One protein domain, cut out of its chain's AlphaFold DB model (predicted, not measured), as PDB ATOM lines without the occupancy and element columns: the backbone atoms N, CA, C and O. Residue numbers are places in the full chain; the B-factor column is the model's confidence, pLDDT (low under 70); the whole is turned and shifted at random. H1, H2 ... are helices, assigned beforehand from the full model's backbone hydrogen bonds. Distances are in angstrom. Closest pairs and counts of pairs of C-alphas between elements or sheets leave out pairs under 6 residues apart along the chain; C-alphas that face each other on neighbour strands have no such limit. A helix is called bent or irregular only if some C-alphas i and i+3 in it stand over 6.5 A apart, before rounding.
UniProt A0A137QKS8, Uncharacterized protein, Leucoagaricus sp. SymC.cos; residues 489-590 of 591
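What this domain is: This is residues 489 to 590 of the 591 residues of an uncharacterized protein of Leucoagaricus sp. SymC.cos (UniProt A0A137QKS8). Helix H4 lies in the middle of a small helical cluster, with H1 and H2 packed on different sides of it and the short H3 near its first residues. Short helix H5 and the last residues lie at one end, off the other helices. The printed part has 102 residues, with five named helices, H1 to H5 in chain order, and no named strand. The class is all helix, though only 47 residues are in named elements. The whole is compact, with a radius of gyration of the C-alphas of 13.3 A and spans of 36 by 31 by 27 A.

Where its parts are: H1, residues 489 to 503, begins with C-alpha 489 at (28.259, -65.098, -97.878) and is 20.3 A long. It is neither bent nor irregular, but only just: C-alphas 500 and 503 are 6.1 A apart. H2, residues 521 to 530, measures 14.9 A. H3, residues 541 to 544, measures 5.3 A. H4, residues 546 to 559, measures 20.1 A. H5, residues 579 to 582, measures 5.6 A and ends at C-alpha 582 (6.457, -70.416, -84.411).

How they stand to each other: H4 is the hub. H1 touches it, closest C-alphas Leu 499 and Cys 551 at 7.5 A, the same way at a tilt of 35.0 degrees, only just steep. H2 touches H4, closest C-alphas Val 527 and Met 555 at 6.2 A, the same way at a steep tilt of 69.9 degrees, only just short of about perpendicular. H3 and H4 only just touch, with 3 pairs within 8 A and only at the corner; the closest C-alphas are Phe 542 and Gly 548, 5.5 A. H1, with residues 489 to 492 alone, only just touches H3 with 3 pairs, closest C-alphas Arg 492 and Phe 542 at 6.0 A. H1 and H2 are apart, and H5 is apart from H1, H2, H3 and H4. Every O i to N i+4 pair is within hydrogen-bond range in H1 and H2, and 9 of 10 in H4; H3 and H5 are too short for one.

The domain as a whole: The C-alphas farthest apart, Phe 518 and Ser 589, are 37.0 A apart. The printed part has no cut. The links H1 to H2 and H4 to H5 are long, with 17 and 19 residues. Mean pLDDT of the printed part is 76.0; residues 489, 509 to 511, 561 to 564, 574 and 576 to 590 are under 70.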
ATOM      1  N   GLU A 489      28.736 -65.156 -99.267       69.56
ATOM      2  CA  GLU A 489      28.259 -65.098 -97.878       69.56
ATOM      3  C   GLU A 489      27.059 -64.152 -97.709       69.56
ATOM      4  O   GLU A 489      26.103 -64.496 -97.014       69.56
ATOM      5  N   CYS A 490      27.022 -63.019 -98.420       73.19
ATOM      6  CA  CYS A 490      25.854 -62.132 -98.423       73.19
ATOM      7  C   CYS A 490      24.623 -62.816 -99.036       73.19
ATOM      8  O   CYS A 490      23.518 -62.695 -98.511       73.19
ATOM      9  N   ILE A 491      24.803 -63.576-100.123       81.25
ATOM     10  CA  ILE A 491      23.716 -64.346-100.751       81.25
ATOM     11  C   ILE A 491      23.205 -65.426 -99.806       81.25
ATOM     12  O   ILE A 491      21.994 -65.591 -99.661       81.25
ATOM     13  N   ARG A 492      24.116 -66.157 -99.159       83.81
ATOM     14  CA  ARG A 492      23.766 -67.154 -98.146       83.81
ATOM     15  C   ARG A 492      22.926 -66.528 -97.040       83.81
ATOM     16  O   ARG A 492      21.876 -67.078 -96.711       83.81
ATOM     17  N   TYR A 493      23.386 -65.400 -96.497       78.56
ATOM     18  CA  TYR A 493      22.698 -64.674 -95.436       78.56
ATOM     19  C   TYR A 493      21.276 -64.312 -95.873       78.56
ATOM     20  O   TYR A 493      20.289 -64.719 -95.267       78.56
ATOM     21  N   HIS A 494      21.172 -63.643 -97.013       80.81
ATOM     22  CA  HIS A 494      19.911 -63.092 -97.470       80.81
ATOM     23  C   HIS A 494      18.890 -64.165 -97.882       80.81
ATOM     24  O   HIS A 494      17.698 -64.037 -97.610       80.81
ATOM     25  N   VAL A 495      19.339 -65.271 -98.492       86.25
ATOM     26  CA  VAL A 495      18.451 -66.407 -98.792       86.25
ATOM     27  C   VAL A 495      17.919 -67.024 -97.503       86.25
ATOM     28  O   VAL A 495      16.726 -67.291 -97.411       86.25
ATOM     29  N   LEU A 496      18.773 -67.249 -96.504       83.75
ATOM     30  CA  LEU A 496      18.349 -67.863 -95.247       83.75
ATOM     31  C   LEU A 496      17.394 -66.957 -94.474       83.75
ATOM     32  O   LEU A 496      16.369 -67.451 -94.025       83.75
ATOM     33  N   GLU A 497      17.669 -65.655 -94.414       79.94
ATOM     34  CA  GLU A 497      16.789 -64.645 -93.822       79.94
ATOM     35  C   GLU A 497      15.408 -64.611 -94.492       79.94
ATOM     36  O   GLU A 497      14.392 -64.675 -93.806       79.94
ATOM     37  N   LEU A 498      15.333 -64.582 -95.828       83.19
ATOM     38  CA  LEU A 498      14.048 -64.593 -96.539       83.19
ATOM     39  C   LEU A 498      13.266 -65.886 -96.280       83.19
ATOM     40  O   LEU A 498      12.048 -65.867 -96.089       83.19
ATOM     41  N   LEU A 499      13.954 -67.026 -96.263       85.81
ATOM     42  CA  LEU A 499      13.329 -68.321 -96.014       85.81
ATOM     43  C   LEU A 499      12.865 -68.473 -94.565       85.81
ATOM     44  O   LEU A 499      11.746 -68.941 -94.329       85.81
ATOM     45  N   SER A 500      13.684 -68.047 -93.607       79.50
ATOM     46  CA  SER A 500      13.386 -68.071 -92.174       79.50
ATOM     47  C   SER A 500      12.435 -66.959 -91.736       79.50
ATOM     48  O   SER A 500      11.774 -67.130 -90.713       79.50
ATOM     49  N   SER A 501      12.228 -65.904 -92.536       72.50
ATOM     50  CA  SER A 501      11.287 -64.799 -92.248       72.50
ATOM     51  C   SER A 501       9.972 -64.836 -93.035       72.50
ATOM     52  O   SER A 501       8.968 -64.328 -92.542       72.50
ATOM     53  N   HIS A 502       9.909 -65.509 -94.192       79.94
ATOM     54  CA  HIS A 502       8.658 -65.633 -94.961       79.94
ATOM     55  C   HIS A 502       8.130 -67.057 -95.166       79.94
ATOM     56  O   HIS A 502       6.917 -67.241 -95.229       79.94
ATOM     57  N   PHE A 503       8.977 -68.090 -95.185       82.75
ATOM     58  CA  PHE A 503       8.539 -69.451 -95.562       82.75
ATOM     59  C   PHE A 503       8.597 -70.488 -94.435       82.75
ATOM     60  O   PHE A 503       7.859 -71.466 -94.451       82.75
ATOM     61  N   GLY A 504       9.416 -70.227 -93.425       81.56
ATOM     62  CA  GLY A 504       9.452 -70.962 -92.163       81.56
ATOM     63  C   GLY A 504      10.617 -71.933 -92.093       81.56
ATOM     64  O   GLY A 504      10.542 -72.988 -91.473       81.56
ATOM     65  N   PHE A 505      11.666 -71.651 -92.862       86.88
ATOM     66  CA  PHE A 505      12.786 -72.560 -92.983       86.88
ATOM     67  C   PHE A 505      13.628 -72.541 -91.714       86.88
ATOM     68  O   PHE A 505      14.116 -71.484 -91.309       86.88
ATOM     69  N   VAL A 506      13.863 -73.722 -91.150       82.31
ATOM     70  CA  VAL A 506      14.789 -73.926 -90.038       82.31
ATOM     71  C   VAL A 506      15.963 -74.766 -90.540       82.31
ATOM     72  O   VAL A 506      15.764 -75.916 -90.939       82.31
ATOM     73  N   PRO A 507      17.198 -74.234 -90.559       79.62
ATOM     74  CA  PRO A 507      18.353 -75.028 -90.945       79.62
ATOM     75  C   PRO A 507      18.623 -76.126 -89.897       79.62
ATOM     76  O   PRO A 507      18.481 -75.876 -88.697       79.62
ATOM     77  N   PRO A 508      19.056 -77.330 -90.315       77.38
ATOM     78  CA  PRO A 508      19.341 -78.417 -89.385       77.38
ATOM     79  C   PRO A 508      20.531 -78.073 -88.478       77.38
ATOM     80  O   PRO A 508      21.509 -77.457 -88.913       77.38
ATOM     81  N   ILE A 509      20.447 -78.498 -87.214       65.44
ATOM     82  CA  ILE A 509      21.497 -78.326 -86.203       65.44
ATOM     83  C   ILE A 509      21.910 -79.725 -85.713       65.44
ATOM     84  O   ILE A 509      21.084 -80.401 -85.102       65.44
ATOM     85  N   PRO A 510      23.159 -80.174 -85.941       68.62
ATOM     86  CA  PRO A 510      24.256 -79.460 -86.602       68.62
ATOM     87  C   PRO A 510      24.065 -79.327 -88.130       68.62
ATOM     88  O   PRO A 510      23.313 -80.101 -88.726       68.62
ATOM     89  N   PRO A 511      24.773 -78.385 -88.789       68.69
ATOM     90  CA  PRO A 511      24.733 -78.249 -90.243       68.69
ATOM     91  C   PRO A 511      25.185 -79.546 -90.925       68.69
ATOM     92  O   PRO A 511      26.244 -80.085 -90.600       68.69
ATOM     93  N   LEU A 512      24.413 -80.040 -91.896       75.31
ATOM     94  CA  LEU A 512      24.796 -81.228 -92.659       75.31
ATOM     95  C   LEU A 512      26.018 -80.934 -93.540       75.31
ATOM     96  O   LEU A 512      26.022 -79.990 -94.330       75.31
ATOM     97  N   THR A 513      27.032 -81.791 -93.447       76.44
ATOM     98  CA  THR A 513      28.252 -81.716 -94.268       76.44
ATOM     99  C   THR A 513      28.052 -82.271 -95.678       76.44
ATOM    100  O   THR A 513      28.802 -81.931 -96.591       76.44
ATOM    101  N   THR A 514      27.013 -83.083 -95.889       77.50
ATOM    102  CA  THR A 514      26.685 -83.695 -97.182       77.50
ATOM    103  C   THR A 514      25.185 -83.661 -97.445       77.50
ATOM    104  O   THR A 514      24.392 -83.968 -96.559       77.50
ATOM    105  N   TYR A 515      24.793 -83.345 -98.681       80.12
ATOM    106  CA  TYR A 515      23.407 -83.433 -99.143       80.12
ATOM    107  C   TYR A 515      23.385 -83.915-100.597       80.12
ATOM    108  O   TYR A 515      23.934 -83.259-101.494       80.12
ATOM    109  N   SER A 516      22.811 -85.102-100.807       76.50
ATOM    110  CA  SER A 516      22.965 -85.879-102.047       76.50
ATOM    111  C   SER A 516      21.855 -85.654-103.074       76.50
ATOM    112  O   SER A 516      21.907 -86.242-104.154       76.50
ATOM    113  N   ASP A 517      20.863 -84.820-102.779       80.88
ATOM    114  CA  ASP A 517      19.762 -84.633-103.713       80.88
ATOM    115  C   ASP A 517      20.202 -83.880-104.967       80.88
ATOM    116  O   ASP A 517      20.921 -82.871-104.923       80.88
ATOM    117  N   PHE A 518      19.755 -84.407-106.102       82.56
ATOM    118  CA  PHE A 518      19.913 -83.770-107.393       82.56
ATOM    119  C   PHE A 518      18.871 -82.661-107.537       82.56
ATOM    120  O   PHE A 518      17.671 -82.908-107.432       82.56
ATOM    121  N   MET A 519      19.336 -81.446-107.818       85.12
ATOM    122  CA  MET A 519      18.480 -80.294-108.087       85.12
ATOM    123  C   MET A 519      18.588 -79.937-109.565       85.12
ATOM    124  O   MET A 519      19.694 -79.725-110.077       85.12
ATOM    125  N   ALA A 520      17.454 -79.862-110.260       87.00
ATOM    126  CA  ALA A 520      17.450 -79.484-111.664       87.00
ATOM    127  C   ALA A 520      17.757 -77.984-111.811       87.00
ATOM    128  O   ALA A 520      17.401 -77.176-110.957       87.00
ATOM    129  N   ALA A 521      18.348 -77.570-112.936       85.50
ATOM    130  CA  ALA A 521      18.607 -76.150-113.219       85.50
ATOM    131  C   ALA A 521      17.338 -75.274-113.105       85.50
ATOM    132  O   ALA A 521      17.398 -74.123-112.670       85.50
ATOM    133  N   ASN A 522      16.180 -75.849-113.447       85.19
ATOM    134  CA  ASN A 522      14.876 -75.196-113.348       85.19
ATOM    135  C   ASN A 522      14.432 -74.939-111.900       85.19
ATOM    136  O   ASN A 522      13.734 -73.955-111.661       85.19
ATOM    137  N   ASP A 523      14.858 -75.765-110.941       87.69
ATOM    138  CA  ASP A 523      14.520 -75.588-109.526       87.69
ATOM    139  C   ASP A 523      15.173 -74.324-108.974       87.69
ATOM    140  O   ASP A 523      14.500 -73.472-108.400       87.69
ATOM    141  N   TYR A 524      16.457 -74.121-109.263       87.25
ATOM    142  CA  TYR A 524      17.165 -72.904-108.864       87.25
ATOM    143  C   TYR A 524      16.541 -71.641-109.465       87.25
ATOM    144  O   TYR A 524      16.433 -70.620-108.788       87.25
ATOM    145  N   LYS A 525      16.077 -71.714-110.719       85.75
ATOM    146  CA  LYS A 525      15.384 -70.600-111.380       85.75
ATOM    147  C   LYS A 525      14.051 -70.276-110.700       85.75
ATOM    148  O   LYS A 525      13.719 -69.103-110.542       85.75
ATOM    149  N   ALA A 526      13.302 -71.295-110.286       81.75
ATOM    150  CA  ALA A 526      12.054 -71.119-109.552       81.75
ATOM    151  C   ALA A 526      12.294 -70.463-108.182       81.75
ATOM    152  O   ALA A 526      11.593 -69.522-107.821       81.75
ATOM    153  N   VAL A 527      13.327 -70.899-107.461       83.25
ATOM    154  CA  VAL A 527      13.693 -70.338-106.151       83.25
ATOM    155  C   VAL A 527      14.164 -68.892-106.267       83.25
ATOM    156  O   VAL A 527      13.671 -68.034-105.542       83.25
ATOM    157  N   SER A 528      15.033 -68.594-107.235       86.50
ATOM    158  CA  SER A 528      15.454 -67.226-107.564       86.50
ATOM    159  C   SER A 528      14.259 -66.309-107.854       86.50
ATOM    160  O   SER A 528      14.204 -65.189-107.346       86.50
ATOM    161  N   ALA A 529      13.270 -66.797-108.613       86.56
ATOM    162  CA  ALA A 529      12.075 -66.031-108.945       86.56
ATOM    163  C   ALA A 529      11.182 -65.759-107.724       86.56
ATOM    164  O   ALA A 529      10.680 -64.645-107.580       86.56
ATOM    165  N   VAL A 530      10.989 -66.745-106.841       84.44
ATOM    166  CA  VAL A 530      10.152 -66.572-105.641       84.44
ATOM    167  C   VAL A 530      10.818 -65.660-104.616       84.44
ATOM    168  O   VAL A 530      10.154 -64.787-104.063       84.44
ATOM    169  N   LEU A 531      12.129 -65.807-104.417       85.12
ATOM    170  CA  LEU A 531      12.894 -64.978-103.484       85.12
ATOM    171  C   LEU A 531      13.138 -63.549-103.994       85.12
ATOM    172  O   LEU A 531      13.669 -62.731-103.255       85.12
ATOM    173  N   GLY A 532      12.775 -63.231-105.243       86.31
ATOM    174  CA  GLY A 532      13.026 -61.906-105.817       86.31
ATOM    175  C   GLY A 532      14.511 -61.633-106.080       86.31
ATOM    176  O   GLY A 532      14.932 -60.478-106.110       86.31
ATOM    177  N   LEU A 533      15.309 -62.688-106.289       85.00
ATOM    178  CA  LEU A 533      16.761 -62.632-106.473       85.00
ATOM    179  C   LEU A 533      17.139 -62.971-107.922       85.00
ATOM    180  O   LEU A 533      17.677 -64.051-108.171       85.00
ATOM    181  N   PRO A 534      16.892 -62.086-108.906       77.25
ATOM    182  CA  PRO A 534      17.060 -62.396-110.332       77.25
ATOM    183  C   PRO A 534      18.508 -62.719-110.735       77.25
ATOM    184  O   PRO A 534      18.729 -63.377-111.749       77.25
ATOM    185  N   ASN A 535      19.488 -62.298-109.931       78.75
ATOM    186  CA  ASN A 535      20.913 -62.559-110.161       78.75
ATOM    187  C   ASN A 535      21.371 -63.922-109.607       78.75
ATOM    188  O   ASN A 535      22.508 -64.343-109.834       78.75
ATOM    189  N   LEU A 536      20.501 -64.629-108.880       81.75
ATOM    190  CA  LEU A 536      20.802 -65.927-108.295       81.75
ATOM    191  C   LEU A 536      20.719 -67.022-109.371       81.75
ATOM    192  O   LEU A 536      19.675 -67.623-109.610       81.75
ATOM    193  N   THR A 537      21.838 -67.276-110.047       83.50
ATOM    194  CA  THR A 537      21.932 -68.341-111.058       83.50
ATOM    195  C   THR A 537      22.255 -69.698-110.426       83.50
ATOM    196  O   THR A 537      22.862 -69.773-109.360       83.50
ATOM    197  N   HIS A 538      21.933 -70.796-111.120       81.81
ATOM    198  CA  HIS A 538      22.282 -72.170-110.709       81.81
ATOM    199  C   HIS A 538      23.797 -72.407-110.518       81.81
ATOM    200  O   HIS A 538      24.205 -73.414-109.943       81.81
ATOM    201  N   ASN A 539      24.643 -71.493-111.006       82.56
ATOM    202  CA  ASN A 539      26.092 -71.558-110.847       82.56
ATOM    203  C   ASN A 539      26.606 -70.933-109.550       82.56
ATOM    204  O   ASN A 539      27.790 -71.097-109.250       82.56
ATOM    205  N   ASN A 540      25.740 -70.270-108.782       86.94
ATOM    206  CA  ASN A 540      26.099 -69.670-107.507       86.94
ATOM    207  C   ASN A 540      26.687 -70.717-106.537       86.94
ATOM    208  O   ASN A 540      26.125 -71.803-106.374       86.94
ATOM    209  N   LEU A 541      27.820 -70.397-105.899       86.19
ATOM    210  CA  LEU A 541      28.515 -71.331-105.007       86.19
ATOM    211  C   LEU A 541      27.658 -71.740-103.805       86.19
ATOM    212  O   LEU A 541      27.661 -72.917-103.452       86.19
ATOM    213  N   PHE A 542      26.883 -70.818-103.223       87.31
ATOM    214  CA  PHE A 542      26.023 -71.123-102.081       87.31
ATOM    215  C   PHE A 542      24.973 -72.180-102.442       87.31
ATOM    216  O   PHE A 542      24.819 -73.154-101.710       87.31
ATOM    217  N   LEU A 543      24.319 -72.067-103.601       87.94
ATOM    218  CA  LEU A 543      23.313 -73.040-104.049       87.94
ATOM    219  C   LEU A 543      23.874 -74.456-104.266       87.94
ATOM    220  O   LEU A 543      23.125 -75.429-104.199       87.94
ATOM    221  N   LYS A 544      25.189 -74.583-104.480       87.88
ATOM    222  CA  LYS A 544      25.879 -75.875-104.593       87.88
ATOM    223  C   LYS A 544      26.223 -76.494-103.235       87.88
ATOM    224  O   LYS A 544      26.482 -77.698-103.180       87.88
ATOM    225  N   THR A 545      26.211 -75.712-102.152       89.00
ATOM    226  CA  THR A 545      26.434 -76.218-100.788       89.00
ATOM    227  C   THR A 545      25.281 -77.122-100.331       89.00
ATOM    228  O   THR A 545      24.160 -76.988-100.831       89.00
ATOM    229  N   PRO A 546      25.503 -78.015 -99.346       90.12
ATOM    230  CA  PRO A 546      24.430 -78.797 -98.732       90.12
ATOM    231  C   PRO A 546      23.241 -77.945 -98.266       90.12
ATOM    232  O   PRO A 546      22.090 -78.284 -98.540       90.12
ATOM    233  N   LEU A 547      23.520 -76.804 -97.626       87.62
ATOM    234  CA  LEU A 547      22.504 -75.873 -97.133       87.62
ATOM    235  C   LEU A 547      21.731 -75.203 -98.272       87.62
ATOM    236  O   LEU A 547      20.504 -75.190 -98.246       87.62
ATOM    237  N   GLY A 548      22.420 -74.727 -99.310       90.12
ATOM    238  CA  GLY A 548      21.768 -74.127-100.476       90.12
ATOM    239  C   GLY A 548      20.844 -75.100-101.213       90.12
ATOM    240  O   GLY A 548      19.744 -74.720-101.624       90.12
ATOM    241  N   LYS A 549      21.226 -76.379-101.313       91.56
ATOM    242  CA  LYS A 549      20.355 -77.428-101.863       91.56
ATOM    243  C   LYS A 549      19.123 -77.677-100.993       91.56
ATOM    244  O   LYS A 549      18.029 -77.797-101.540       91.56
ATOM    245  N   MET A 550      19.271 -77.696 -99.666       89.56
ATOM    246  CA  MET A 550      18.142 -77.813 -98.733       89.56
ATOM    247  C   MET A 550      17.177 -76.632 -98.849       89.56
ATOM    248  O   MET A 550      15.982 -76.853 -99.018       89.56
ATOM    249  N   CYS A 551      17.689 -75.398 -98.849       90.69
ATOM    250  CA  CYS A 551      16.902 -74.188 -99.094       90.69
ATOM    251  C   CYS A 551      16.133 -74.280-100.418       90.69
ATOM    252  O   CYS A 551      14.946 -73.964-100.489       90.69
ATOM    253  N   THR A 552      16.804 -74.768-101.466       91.00
ATOM    254  CA  THR A 552      16.193 -74.914-102.788       91.00
ATOM    255  C   THR A 552      15.077 -75.959-102.758       91.00
ATOM    256  O   THR A 552      13.977 -75.689-103.231       91.00
ATOM    257  N   ARG A 553      15.316 -77.130-102.153       89.50
ATOM    258  CA  ARG A 553      14.311 -78.195-102.029       89.50
ATOM    259  C   ARG A 553      13.110 -77.746-101.200       89.50
ATOM    260  O   ARG A 553      11.977 -77.966-101.623       89.50
ATOM    261  N   PHE A 554      13.364 -77.095-100.069       90.00
ATOM    262  CA  PHE A 554      12.343 -76.523 -99.198       90.00
ATOM    263  C   PHE A 554      11.445 -75.539 -99.956       90.00
ATOM    264  O   PHE A 554      10.223 -75.603 -99.863       90.00
ATOM    265  N   MET A 555      12.021 -74.681-100.795       89.75
ATOM    266  CA  MET A 555      11.222 -73.791-101.635       89.75
ATOM    267  C   MET A 555      10.475 -74.514-102.747       89.75
ATOM    268  O   MET A 555       9.320 -74.196-103.030       89.75
ATOM    269  N   CYS A 556      11.091 -75.521-103.363       88.25
ATOM    270  CA  CYS A 556      10.432 -76.320-104.386       88.25
ATOM    271  C   CYS A 556       9.183 -77.045-103.868       88.25
ATOM    272  O   CYS A 556       8.263 -77.223-104.667       88.25
ATOM    273  N   SER A 557       9.096 -77.397-102.575       86.88
ATOM    274  CA  SER A 557       7.853 -77.937-101.989       86.88
ATOM    275  C   SER A 557       6.670 -76.965-102.029       86.88
ATOM    276  O   SER A 557       5.533 -77.418-102.040       86.88
ATOM    277  N   PHE A 558       6.904 -75.652-102.109       82.62
ATOM    278  CA  PHE A 558       5.828 -74.659-102.236       82.62
ATOM    279  C   PHE A 558       5.506 -74.302-103.690       82.62
ATOM    280  O   PHE A 558       4.381 -73.921-104.003       82.62
ATOM    281  N   VAL A 559       6.494 -74.388-104.587       81.69
ATOM    282  CA  VAL A 559       6.350 -73.933-105.983       81.69
ATOM    283  C   VAL A 559       5.846 -75.032-106.909       81.69
ATOM    284  O   VAL A 559       5.116 -74.757-107.863       81.69
ATOM    285  N   ARG A 560       6.241 -76.284-106.667       78.12
ATOM    286  CA  ARG A 560       5.754 -77.404-107.468       78.12
ATOM    287  C   ARG A 560       4.309 -77.672-107.055       78.12
ATOM    288  O   ARG A 560       4.061 -78.111-105.942       78.12
ATOM    289  N   GLN A 561       3.366 -77.464-107.974       59.66
ATOM    290  CA  GLN A 561       1.927 -77.727-107.797       59.66
ATOM    291  C   GLN A 561       1.582 -79.213-107.544       59.66
ATOM    292  O   GLN A 561       0.422 -79.608-107.627       59.66
ATOM    293  N   SER A 562       2.562 -80.069-107.230       59.25
ATOM    294  CA  SER A 562       2.298 -81.428-106.776       59.25
ATOM    295  C   SER A 562       1.740 -81.366-105.355       59.25
ATOM    296  O   SER A 562       2.479 -81.138-104.399       59.25
ATOM    297  N   VAL A 563       0.436 -81.591-105.240       56.22
ATOM    298  CA  VAL A 563      -0.424 -81.426-104.054       56.22
ATOM    299  C   VAL A 563       0.030 -82.208-102.795       56.22
ATOM    300  O   VAL A 563      -0.588 -82.080-101.744       56.22
ATOM    301  N   SER A 564       1.119 -82.987-102.826       59.16
ATOM    302  CA  SER A 564       1.491 -83.901-101.732       59.16
ATOM    303  C   SER A 564       2.854 -83.691-101.064       59.16
ATOM    304  O   SER A 564       3.123 -84.370-100.074       59.16
ATOM    305  N   ILE A 565       3.724 -82.790-101.533       72.31
ATOM    306  CA  ILE A 565       5.078 -82.677-100.957       72.31
ATOM    307  C   ILE A 565       5.124 -81.523 -99.957       72.31
ATOM    308  O   ILE A 565       5.535 -80.414-100.284       72.31
ATOM    309  N   LYS A 566       4.709 -81.799 -98.717       77.31
ATOM    310  CA  LYS A 566       5.015 -80.903 -97.595       77.31
ATOM    311  C   LYS A 566       6.532 -80.897 -97.351       77.31
ATOM    312  O   LYS A 566       7.161 -81.953 -97.487       77.31
ATOM    313  N   PRO A 567       7.129 -79.749 -96.990       82.62
ATOM    314  CA  PRO A 567       8.482 -79.738 -96.457       82.62
ATOM    315  C   PRO A 567       8.598 -80.702 -95.268       82.62
ATOM    316  O   PRO A 567       7.626 -80.915 -94.541       82.62
ATOM    317  N   SER A 568       9.783 -81.279 -95.071       81.62
ATOM    318  CA  SER A 568      10.077 -82.040 -93.850       81.62
ATOM    319  C   SER A 568       9.814 -81.152 -92.633       81.62
ATOM    320  O   SER A 568      10.253 -80.001 -92.619       81.62
ATOM    321  N   SER A 569       9.105 -81.678 -91.633       78.56
ATOM    322  CA  SER A 569       8.780 -80.927 -90.421       78.56
ATOM    323  C   SER A 569      10.024 -80.512 -89.640       78.56
ATOM    324  O   SER A 569      10.038 -79.427 -89.072       78.56
ATOM    325  N   ASP A 570      11.120 -81.268 -89.739       75.38
ATOM    326  CA  ASP A 570      12.420 -80.912 -89.154       75.38
ATOM    327  C   ASP A 570      13.031 -79.627 -89.747       75.38
ATOM    328  O   ASP A 570      13.859 -78.980 -89.111       75.38
ATOM    329  N   LEU A 571      12.637 -79.263 -90.973       78.88
ATOM    330  CA  LEU A 571      13.133 -78.088 -91.702       78.88
ATOM    331  C   LEU A 571      12.103 -76.959 -91.783       78.88
ATOM    332  O   LEU A 571      12.379 -75.929 -92.403       78.88
ATOM    333  N   TRP A 572      10.911 -77.164 -91.222       81.06
ATOM    334  CA  TRP A 572       9.781 -76.263 -91.383       81.06
ATOM    335  C   TRP A 572       9.145 -75.939 -90.043       81.06
ATOM    336  O   TRP A 572       8.439 -76.766 -89.474       81.06
ATOM    337  N   ASP A 573       9.368 -74.723 -89.555       73.00
ATOM    338  CA  ASP A 573       8.750 -74.277 -88.313       73.00
ATOM    339  C   ASP A 573       7.237 -74.112 -88.419       73.00
ATOM    340  O   ASP A 573       6.557 -74.325 -87.430       73.00
ATOM    341  N   LEU A 574       6.688 -73.798 -89.595       66.00
ATOM    342  CA  LEU A 574       5.239 -73.677 -89.781       66.00
ATOM    343  C   LEU A 574       4.538 -75.034 -89.951       66.00
ATOM    344  O   LEU A 574       3.335 -75.073 -90.220       66.00
ATOM    345  N   ALA A 575       5.257 -76.155 -89.837       70.56
ATOM    346  CA  ALA A 575       4.633 -77.469 -89.865       70.56
ATOM    347  C   ALA A 575       3.754 -77.659 -88.616       70.56
ATOM    348  O   ALA A 575       4.131 -77.277 -87.509       70.56
ATOM    349  N   ALA A 576       2.569 -78.257 -88.778       57.72
ATOM    350  CA  ALA A 576       1.602 -78.430 -87.685       57.72
ATOM    351  C   ALA A 576       2.159 -79.252 -86.502       57.72
ATOM    352  O   ALA A 576       1.699 -79.122 -85.371       57.72
ATOM    353  N   ASP A 577       3.157 -80.088 -86.767       61.66
ATOM    354  CA  ASP A 577       3.906 -80.902 -85.814       61.66
ATOM    355  C   ASP A 577       5.170 -80.208 -85.261       61.66
ATOM    356  O   ASP A 577       5.756 -80.704 -84.300       61.66
ATOM    357  N   ASN A 578       5.553 -79.032 -85.784       59.03
ATOM    358  CA  ASN A 578       6.733 -78.258 -85.375       59.03
ATOM    359  C   ASN A 578       6.385 -76.875 -84.778       59.03
ATOM    360  O   ASN A 578       6.979 -75.845 -85.083       59.03
ATOM    361  N   TRP A 579       5.448 -76.848 -83.833       49.22
ATOM    362  CA  TRP A 579       4.994 -75.644 -83.115       49.22
ATOM    363  C   TRP A 579       6.075 -74.922 -82.282       49.22
ATOM    364  O   TRP A 579       5.834 -73.827 -81.765       49.22
ATOM    365  N   ARG A 580       7.269 -75.509 -82.128       52.41
ATOM    366  CA  ARG A 580       8.317 -75.035 -81.207       52.41
ATOM    367  C   ARG A 580       9.024 -73.763 -81.675       52.41
ATOM    368  O   ARG A 580       9.526 -73.021 -80.837       52.41
ATOM    369  N   THR A 581       9.042 -73.492 -82.977       49.12
ATOM    370  CA  THR A 581       9.726 -72.318 -83.558       49.12
ATOM    371  C   THR A 581       8.769 -71.167 -83.894       49.12
ATOM    372  O   THR A 581       9.193 -70.015 -83.901       49.12
ATOM    373  N   ILE A 582       7.467 -71.440 -84.075       45.72
ATOM    374  CA  ILE A 582       6.457 -70.416 -84.411       45.72
ATOM    375  C   ILE A 582       6.215 -69.455 -83.246       45.72
ATOM    376  O   ILE A 582       6.172 -68.252 -83.470       45.72
ATOM    377  N   LYS A 583       6.116 -69.960 -82.002       44.09
ATOM    378  CA  LYS A 583       5.776 -69.159 -80.802       44.09
ATOM    379  C   LYS A 583       6.731 -67.975 -80.551       44.09
ATOM    380  O   LYS A 583       6.395 -67.075 -79.791       44.09
ATOM    381  N   PHE A 584       7.899 -67.972 -81.192       46.59
ATOM    382  CA  PHE A 584       8.972 -66.999 -80.981       46.59
ATOM    383  C   PHE A 584       9.422 -66.301 -82.269       46.59
ATOM    384  O   PHE A 584      10.437 -65.610 -82.278       46.59
ATOM    385  N   SER A 585       8.693 -66.491 -83.370       44.12
ATOM    386  CA  SER A 585       8.956 -65.767 -84.606       44.12
ATOM    387  C   SER A 585       8.228 -64.422 -84.577       44.12
ATOM    388  O   SER A 585       7.008 -64.393 -84.422       44.12
ATOM    389  N   ASN A 586       8.939 -63.315 -84.835       43.44
ATOM    390  CA  ASN A 586       8.354 -61.972 -85.034       43.44
ATOM    391  C   ASN A 586       7.282 -61.927 -86.146       43.44
ATOM    392  O   ASN A 586       6.588 -60.928 -86.327       43.44
ATOM    393  N   ARG A 587       7.119 -63.012 -86.909       45.09
ATOM    394  CA  ARG A 587       6.039 -63.184 -87.878       45.09
ATOM    395  C   ARG A 587       4.651 -63.187 -87.237       45.09
ATOM    396  O   ARG A 587       3.725 -62.688 -87.865       45.09
ATOM    397  N   LEU A 588       4.507 -63.711 -86.016       42.25
ATOM    398  CA  LEU A 588       3.219 -63.752 -85.306       42.25
ATOM    399  C   LEU A 588       2.730 -62.357 -84.894       42.25
ATOM    400  O   LEU A 588       1.534 -62.164 -84.772       42.25
ATOM    401  N   SER A 589       3.630 -61.381 -84.735       35.41
ATOM    402  CA  SER A 589       3.261 -59.975 -84.508       35.41
ATOM    403  C   SER A 589       2.925 -59.202 -85.793       35.41
ATOM    404  O   SER A 589       2.587 -58.025 -85.720       35.41
ATOM    405  N   SER A 590       3.060 -59.826 -86.970       33.69
ATOM    406  CA  SER A 590       2.861 -59.190 -88.288       33.69
ATOM    407  C   SER A 590       1.732 -59.801 -89.130       33.69
ATOM    408  O   SER A 590       1.446 -59.297 -90.218       33.69
TER     409      SER A 590